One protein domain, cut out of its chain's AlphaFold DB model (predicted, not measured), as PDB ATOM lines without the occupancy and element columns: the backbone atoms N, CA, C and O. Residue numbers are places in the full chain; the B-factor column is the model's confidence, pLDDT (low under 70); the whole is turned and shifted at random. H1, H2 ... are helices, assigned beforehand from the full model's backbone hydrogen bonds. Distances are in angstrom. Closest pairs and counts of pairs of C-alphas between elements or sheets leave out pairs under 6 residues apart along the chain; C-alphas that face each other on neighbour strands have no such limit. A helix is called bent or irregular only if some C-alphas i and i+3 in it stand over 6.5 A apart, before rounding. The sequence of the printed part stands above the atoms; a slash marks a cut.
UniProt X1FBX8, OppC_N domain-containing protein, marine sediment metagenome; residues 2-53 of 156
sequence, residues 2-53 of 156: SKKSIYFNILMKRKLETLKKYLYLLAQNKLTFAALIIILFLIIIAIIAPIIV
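This is residues 2 to 53 of the 156 residues of the protein "OppC_N domain-containing protein" of marine sediment metagenome (UniProt X1FBX8). Two long helices meet near their ends at a tight turn and make a wide, flat V, with H1 as the longer arm, H2 as the other, and nothing between them. The arms, residues 2 to 22 and 37 to 53, stand free. The printed part has 52 residues with two named helices, H1 then H2, and no named strand; the class is all helix. It is extended, with a radius of gyration of the C-alphas of 17.6 A and spans of 53 by 30 by 6 A.

Find C-alpha 3 at (169.645, 147.109, 160.349); from there H1, residues 3 to 28, runs 38.4 A to C-alpha 28 at (143.299, 153.073, 133.106). Past Asn 29, H2, residues 30 to 52, runs 30.8 A to C-alpha 52 at (131.409, 179.280, 151.530). Near residue 46 you meet a kink of 35 degrees in H2, which is irregular: C-alphas 47 and 50 are 7.1 A apart.

Look at the tight link: H1, with residues 26 to 27 alone, and H2, with residues 32 to 33 alone, only just touch, only at the corner, with 3 pairs of C-alphas within 8 A. The closest C-alphas, of Ala 27 and Phe 33, are 5.4 A apart. Their lines are about perpendicular, at 74 degrees. In H1 every O i to N i+4 pair is within hydrogen-bond range; in H2, 17 of 19 are.

The C-alphas of Lys 3 and Val 53, the two farthest apart, are 52.9 A apart. The printed part has no cut, and no printed residue has a pLDDT under 70.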
ATOM      1  N   SER A   2     171.355 151.424 161.907       79.56
ATOM      2  CA  SER A   2     170.629 150.251 162.431       79.56
ATOM      3  C   SER A   2     170.017 149.396 161.309       79.56
ATOM      4  O   SER A   2     169.304 149.933 160.459       79.56
ATOM      5  N   LYS A   3     170.223 148.065 161.327       80.25
ATOM      6  CA  LYS A   3     169.645 147.109 160.349       80.25
ATOM      7  C   LYS A   3     168.126 147.281 160.186       80.25
ATOM      8  O   LYS A   3     167.610 147.145 159.081       80.25
ATOM      9  N   LYS A   4     167.416 147.676 161.251       78.75
ATOM     10  CA  LYS A   4     165.966 147.946 161.247       78.75
ATOM     11  C   LYS A   4     165.565 149.053 160.257       78.75
ATOM     12  O   LYS A   4     164.540 148.930 159.596       78.75
ATOM     13  N   SER A   5     166.394 150.088 160.101       79.69
ATOM     14  CA  SER A   5     166.165 151.183 159.143       79.69
ATOM     15  C   SER A   5     166.310 150.720 157.687       79.69
ATOM     16  O   SER A   5     165.550 151.149 156.819       79.69
ATOM     17  N   ILE A   6     167.221 149.776 157.422       83.19
ATOM     18  CA  ILE A   6     167.445 149.212 156.083       83.19
ATOM     19  C   ILE A   6     166.249 148.348 155.661       83.19
ATOM     20  O   ILE A   6     165.689 148.562 154.587       83.19
ATOM     21  N   TYR A   7     165.793 147.433 156.529       85.25
ATOM     22  CA  TYR A   7     164.594 146.627 156.255       85.25
ATOM     23  C   TYR A   7     163.342 147.493 156.086       85.25
ATOM     24  O   TYR A   7     162.549 147.244 155.180       85.25
ATOM     25  N   PHE A   8     163.186 148.539 156.904       86.75
ATOM     26  CA  PHE A   8     162.062 149.466 156.797       86.75
ATOM     27  C   PHE A   8     162.023 150.184 155.439       86.75
ATOM     28  O   PHE A   8     160.976 150.219 154.797       86.75
ATOM     29  N   ASN A   9     163.166 150.677 154.949       85.75
ATOM     30  CA  ASN A   9     163.255 151.328 153.637       85.75
ATOM     31  C   ASN A   9     162.967 150.371 152.472       85.75
ATOM     32  O   ASN A   9     162.259 150.739 151.535       85.75
ATOM     33  N   ILE A  10     163.473 149.136 152.533       86.50
ATOM     34  CA  ILE A  10     163.213 148.117 151.503       86.50
ATOM     35  C   ILE A  10     161.718 147.765 151.464       86.50
ATOM     36  O   ILE A  10     161.124 147.666 150.388       86.50
ATOM     37  N   LEU A  11     161.094 147.613 152.633       86.62
ATOM     38  CA  LEU A  11     159.685 147.246 152.750       86.62
ATOM     39  C   LEU A  11     158.760 148.393 152.313       86.62
ATOM     40  O   LEU A  11     157.803 148.159 151.570       86.62
ATOM     41  N   MET A  12     159.090 149.635 152.680       88.50
ATOM     42  CA  MET A  12     158.377 150.831 152.218       88.50
ATOM     43  C   MET A  12     158.501 151.037 150.707       88.50
ATOM     44  O   MET A  12     157.490 151.294 150.055       88.50
ATOM     45  N   LYS A  13     159.694 150.844 150.123       86.81
ATOM     46  CA  LYS A  13     159.875 150.898 148.662       86.81
ATOM     47  C   LYS A  13     158.992 149.881 147.940       86.81
ATOM     48  O   LYS A  13     158.313 150.250 146.989       86.81
ATOM     49  N   ARG A  14     158.941 148.625 148.406       86.94
ATOM     50  CA  ARG A  14     158.074 147.600 147.790       86.94
ATOM     51  C   ARG A  14     156.601 147.990 147.861       86.94
ATOM     52  O   ARG A  14     155.919 147.894 146.850       86.94
ATOM     53  N   LYS A  15     156.120 148.477 149.013       88.31
ATOM     54  CA  LYS A  15     154.734 148.957 149.149       88.31
ATOM     55  C   LYS A  15     154.421 150.101 148.185       88.31
ATOM     56  O   LYS A  15     153.345 150.102 147.593       88.31
ATOM     57  N   LEU A  16     155.346 151.048 148.026       88.62
ATOM     58  CA  LEU A  16     155.171 152.195 147.140       88.62
ATOM     59  C   LEU A  16     155.028 151.762 145.675       88.62
ATOM     60  O   LEU A  16     154.137 152.244 144.986       88.62
ATOM     61  N   GLU A  17     155.854 150.821 145.213       89.19
ATOM     62  CA  GLU A  17     155.771 150.301 143.843       89.19
ATOM     63  C   GLU A  17     154.464 149.534 143.594       89.19
ATOM     64  O   GLU A  17     153.829 149.704 142.551       89.19
ATOM     65  N   THR A  18     153.988 148.761 144.575       87.06
ATOM     66  CA  THR A  18     152.678 148.108 144.465       87.06
ATOM     67  C   THR A  18     151.540 149.132 144.432       87.06
ATOM     68  O   THR A  18     150.634 149.010 143.611       87.06
ATOM     69  N   LEU A  19     151.595 150.175 145.272       86.75
ATOM     70  CA  LEU A  19     150.605 151.260 145.281       86.75
ATOM     71  C   LEU A  19     150.572 152.014 143.950       86.75
ATOM     72  O   LEU A  19     149.491 152.224 143.407       86.75
ATOM     73  N   LYS A  20     151.735 152.355 143.387       87.62
ATOM     74  CA  LYS A  20     151.829 152.972 142.057       87.62
ATOM     75  C   LYS A  20     151.177 152.099 140.990       87.62
ATOM     76  O   LYS A  20     150.413 152.609 140.178       87.62
ATOM     77  N   LYS A  21     151.426 150.785 141.019       86.75
ATOM     78  CA  LYS A  21     150.824 149.841 140.070       86.75
ATOM     79  C   LYS A  21     149.298 149.808 140.187       86.75
ATOM     80  O   LYS A  21     148.618 149.813 139.167       86.75
ATOM     81  N   TYR A  22     148.745 149.827 141.400       85.94
ATOM     82  CA  TYR A  22     147.291 149.892 141.590       85.94
ATOM     83  C   TYR A  22     146.696 151.230 141.148       85.94
ATOM     84  O   TYR A  22     145.676 151.232 140.468       85.94
ATOM     85  N   LEU A  23     147.337 152.353 141.477       84.00
ATOM     86  CA  LEU A  23     146.905 153.679 141.024       84.00
ATOM     87  C   LEU A  23     146.912 153.781 139.495       84.00
ATOM     88  O   LEU A  23     145.975 154.316 138.909       84.00
ATOM     89  N   TYR A  24     147.923 153.201 138.850       84.00
ATOM     90  CA  TYR A  24     148.010 153.111 137.396       84.00
ATOM     91  C   TYR A  24     146.851 152.299 136.793       84.00
ATOM     92  O   TYR A  24     146.202 152.753 135.854       84.00
ATOM     93  N   LEU A  25     146.526 151.136 137.371       83.19
ATOM     94  CA  LEU A  25     145.394 150.305 136.929       83.19
ATOM     95  C   LEU A  25     144.033 150.982 137.166       83.19
ATOM     96  O   LEU A  25     143.119 150.840 136.355       83.19
ATOM     97  N   LEU A  26     143.894 151.738 138.258       80.56
ATOM     98  CA  LEU A  26     142.691 152.517 138.561       80.56
ATOM     99  C   LEU A  26     142.483 153.651 137.546       80.56
ATOM    100  O   LEU A  26     141.357 153.865 137.103       80.56
ATOM    101  N   ALA A  27     143.559 154.336 137.147       81.75
ATOM    102  CA  ALA A  27     143.515 155.418 136.162       81.75
ATOM    103  C   ALA A  27     143.255 154.927 134.726       81.75
ATOM    104  O   ALA A  27     142.765 155.689 133.894       81.75
ATOM    105  N   GLN A  28     143.541 153.657 134.427       87.06
ATOM    106  CA  GLN A  28     143.299 153.073 133.106       87.06
ATOM    107  C   GLN A  28     141.798 152.930 132.792       87.06
ATOM    108  O   GLN A  28     141.386 153.020 131.634       87.06
ATOM    109  N   ASN A  29     140.965 152.757 133.822       89.88
ATOM    110  CA  ASN A  29     139.516 152.666 133.680       89.88
ATOM    111  C   ASN A  29     138.872 154.052 133.785       89.88
ATOM    112  O   ASN A  29     138.738 154.606 134.876       89.88
ATOM    113  N   LYS A  30     138.388 154.578 132.652       88.50
ATOM    114  CA  LYS A  30     137.727 155.896 132.568       88.50
ATOM    115  C   LYS A  30     136.589 156.061 133.583       88.50
ATOM    116  O   LYS A  30     136.430 157.130 134.161       88.50
ATOM    117  N   LEU A  31     135.827 154.992 133.823       89.50
ATOM    118  CA  LEU A  31     134.687 154.993 134.742       89.50
ATOM    119  C   LEU A  31     135.132 155.097 136.209       89.50
ATOM    120  O   LEU A  31     134.604 155.904 136.969       89.50
ATOM    121  N   THR A  32     136.165 154.340 136.588       89.06
ATOM    122  CA  THR A  32     136.768 154.404 137.926       89.06
ATOM    123  C   THR A  32     137.427 155.754 138.177       89.06
ATOM    124  O   THR A  32     137.300 156.315 139.264       89.06
ATOM    125  N   PHE A  33     138.094 156.304 137.164       88.12
ATOM    126  CA  PHE A  33     138.709 157.621 137.247       88.12
ATOM    127  C   PHE A  33     137.666 158.735 137.421       88.12
ATOM    128  O   PHE A  33     137.833 159.599 138.278       88.12
ATOM    129  N   ALA A  34     136.547 158.676 136.690       91.69
ATOM    130  CA  ALA A  34     135.435 159.610 136.867       91.69
ATOM    131  C   ALA A  34     134.848 159.542 138.288       91.69
ATOM    132  O   ALA A  34     134.659 160.577 138.926       91.69
ATOM    133  N   ALA A  35     134.629 158.335 138.820       90.75
ATOM    134  CA  ALA A  35     134.156 158.154 140.191       90.75
ATOM    135  C   ALA A  35     135.136 158.741 141.225       90.75
ATOM    136  O   ALA A  35     134.713 159.419 142.161       90.75
ATOM    137  N   LEU A  36     136.445 158.535 141.033       90.25
ATOM    138  CA  LEU A  36     137.485 159.104 141.892       90.25
ATOM    139  C   LEU A  36     137.435 160.639 141.897       90.25
ATOM    140  O   LEU A  36     137.491 161.246 142.965       90.25
ATOM    141  N   ILE A  37     137.300 161.260 140.720       92.50
ATOM    142  CA  ILE A  37     137.200 162.720 140.587       92.50
ATOM    143  C   ILE A  37     135.977 163.248 141.334       92.50
ATOM    144  O   ILE A  37     136.104 164.204 142.092       92.50
ATOM    145  N   ILE A  38     134.812 162.621 141.156       92.44
ATOM    146  CA  ILE A  38     133.570 163.050 141.814       92.44
ATOM    147  C   ILE A  38     133.710 162.961 143.338       92.44
ATOM    148  O   ILE A  38     133.356 163.902 144.044       92.44
ATOM    149  N   ILE A  39     134.268 161.864 143.858       91.50
ATOM    150  CA  ILE A  39     134.490 161.705 145.301       91.50
ATOM    151  C   ILE A  39     135.449 162.777 145.824       91.50
ATOM    152  O   ILE A  39     135.167 163.412 146.839       91.50
ATOM    153  N   LEU A  40     136.561 163.012 145.124       91.69
ATOM    154  CA  LEU A  40     137.532 164.029 145.518       91.69
ATOM    155  C   LEU A  40     136.905 165.429 145.511       91.69
ATOM    156  O   LEU A  40     137.110 166.202 146.443       91.69
ATOM    157  N   PHE A  41     136.090 165.725 144.501       92.50
ATOM    158  CA  PHE A  41     135.340 166.969 144.393       92.50
ATOM    159  C   PHE A  41     134.361 167.158 145.562       92.50
ATOM    160  O   PHE A  41     134.354 168.218 146.183       92.50
ATOM    161  N   LEU A  42     133.599 166.123 145.934       90.62
ATOM    162  CA  LEU A  42     132.693 166.170 147.088       90.62
ATOM    163  C   LEU A  42     133.440 166.383 148.412       90.62
ATOM    164  O   LEU A  42     132.969 167.131 149.266       90.62
ATOM    165  N   ILE A  43     134.612 165.765 148.581       91.06
ATOM    166  CA  ILE A  43     135.459 165.964 149.767       91.06
ATOM    167  C   ILE A  43     135.942 167.415 149.842       91.06
ATOM    168  O   ILE A  43     135.861 168.030 150.904       91.06
ATOM    169  N   ILE A  44     136.405 167.978 148.722       91.12
ATOM    170  CA  ILE A  44     136.833 169.379 148.649       91.12
ATOM    171  C   ILE A  44     135.667 170.303 149.017       91.12
ATOM    172  O   ILE A  44     135.825 171.160 149.884       91.12
ATOM    173  N   ILE A  45     134.482 170.082 148.439       87.94
ATOM    174  CA  ILE A  45     133.278 170.843 148.791       87.94
ATOM    175  C   ILE A  45     132.988 170.738 150.285       87.94
ATOM    176  O   ILE A  45     132.747 171.753 150.918       87.94
ATOM    177  N   ALA A  46     133.038 169.546 150.876       87.19
ATOM    178  CA  ALA A  46     132.720 169.365 152.289       87.19
ATOM    179  C   ALA A  46     133.708 170.058 153.241       87.19
ATOM    180  O   ALA A  46     133.306 170.482 154.326       87.19
ATOM    181  N   ILE A  47     134.978 170.183 152.844       87.56
ATOM    182  CA  ILE A  47     136.001 170.909 153.610       87.56
ATOM    183  C   ILE A  47     135.781 172.421 153.508       87.56
ATOM    184  O   ILE A  47     135.902 173.121 154.511       87.56
ATOM    185  N   ILE A  48     135.448 172.926 152.317       87.00
ATOM    186  CA  ILE A  48     135.297 174.368 152.069       87.00
ATOM    187  C   ILE A  48     133.871 174.858 152.402       87.00
ATOM    188  O   ILE A  48     133.663 176.042 152.653       87.00
ATOM    189  N   ALA A  49     132.889 173.959 152.503       81.31
ATOM    190  CA  ALA A  49     131.500 174.249 152.857       81.31
ATOM    191  C   ALA A  49     131.337 175.236 154.032       81.31
ATOM    192  O   ALA A  49     130.649 176.233 153.835       81.31
ATOM    193  N   PRO A  50     131.965 175.060 155.216       75.00
ATOM    194  CA  PRO A  50     131.799 176.005 156.325       75.00
ATOM    195  C   PRO A  50     132.294 177.430 156.026       75.00
ATOM    196  O   PRO A  50     131.886 178.352 156.719       75.00
ATOM    197  N   ILE A  51     133.158 177.613 155.024       76.88
ATOM    198  CA  ILE A  51     133.702 178.918 154.624       76.88
ATOM    199  C   ILE A  51     132.817 179.577 153.554       76.88
ATOM    200  O   ILE A  51     132.680 180.793 153.541       76.88
ATOM    201  N   ILE A  52     132.220 178.782 152.657       77.31
ATOM    202  CA  ILE A  52     131.409 179.280 151.530       77.31
ATOM    203  C   ILE A  52     129.958 179.562 151.927       77.31
ATOM    204  O   ILE A  52     129.289 180.310 151.223       77.31
ATOM    205  N   VAL A  53     129.456 178.969 153.014       77.50
ATOM    206  CA  VAL A  53     128.054 179.116 153.430       77.50
ATOM    207  C   VAL A  53     127.696 180.603 153.618       77.50
ATOM    208  O   VAL A  53     128.186 181.224 154.564       77.50
TER     209      VAL A  53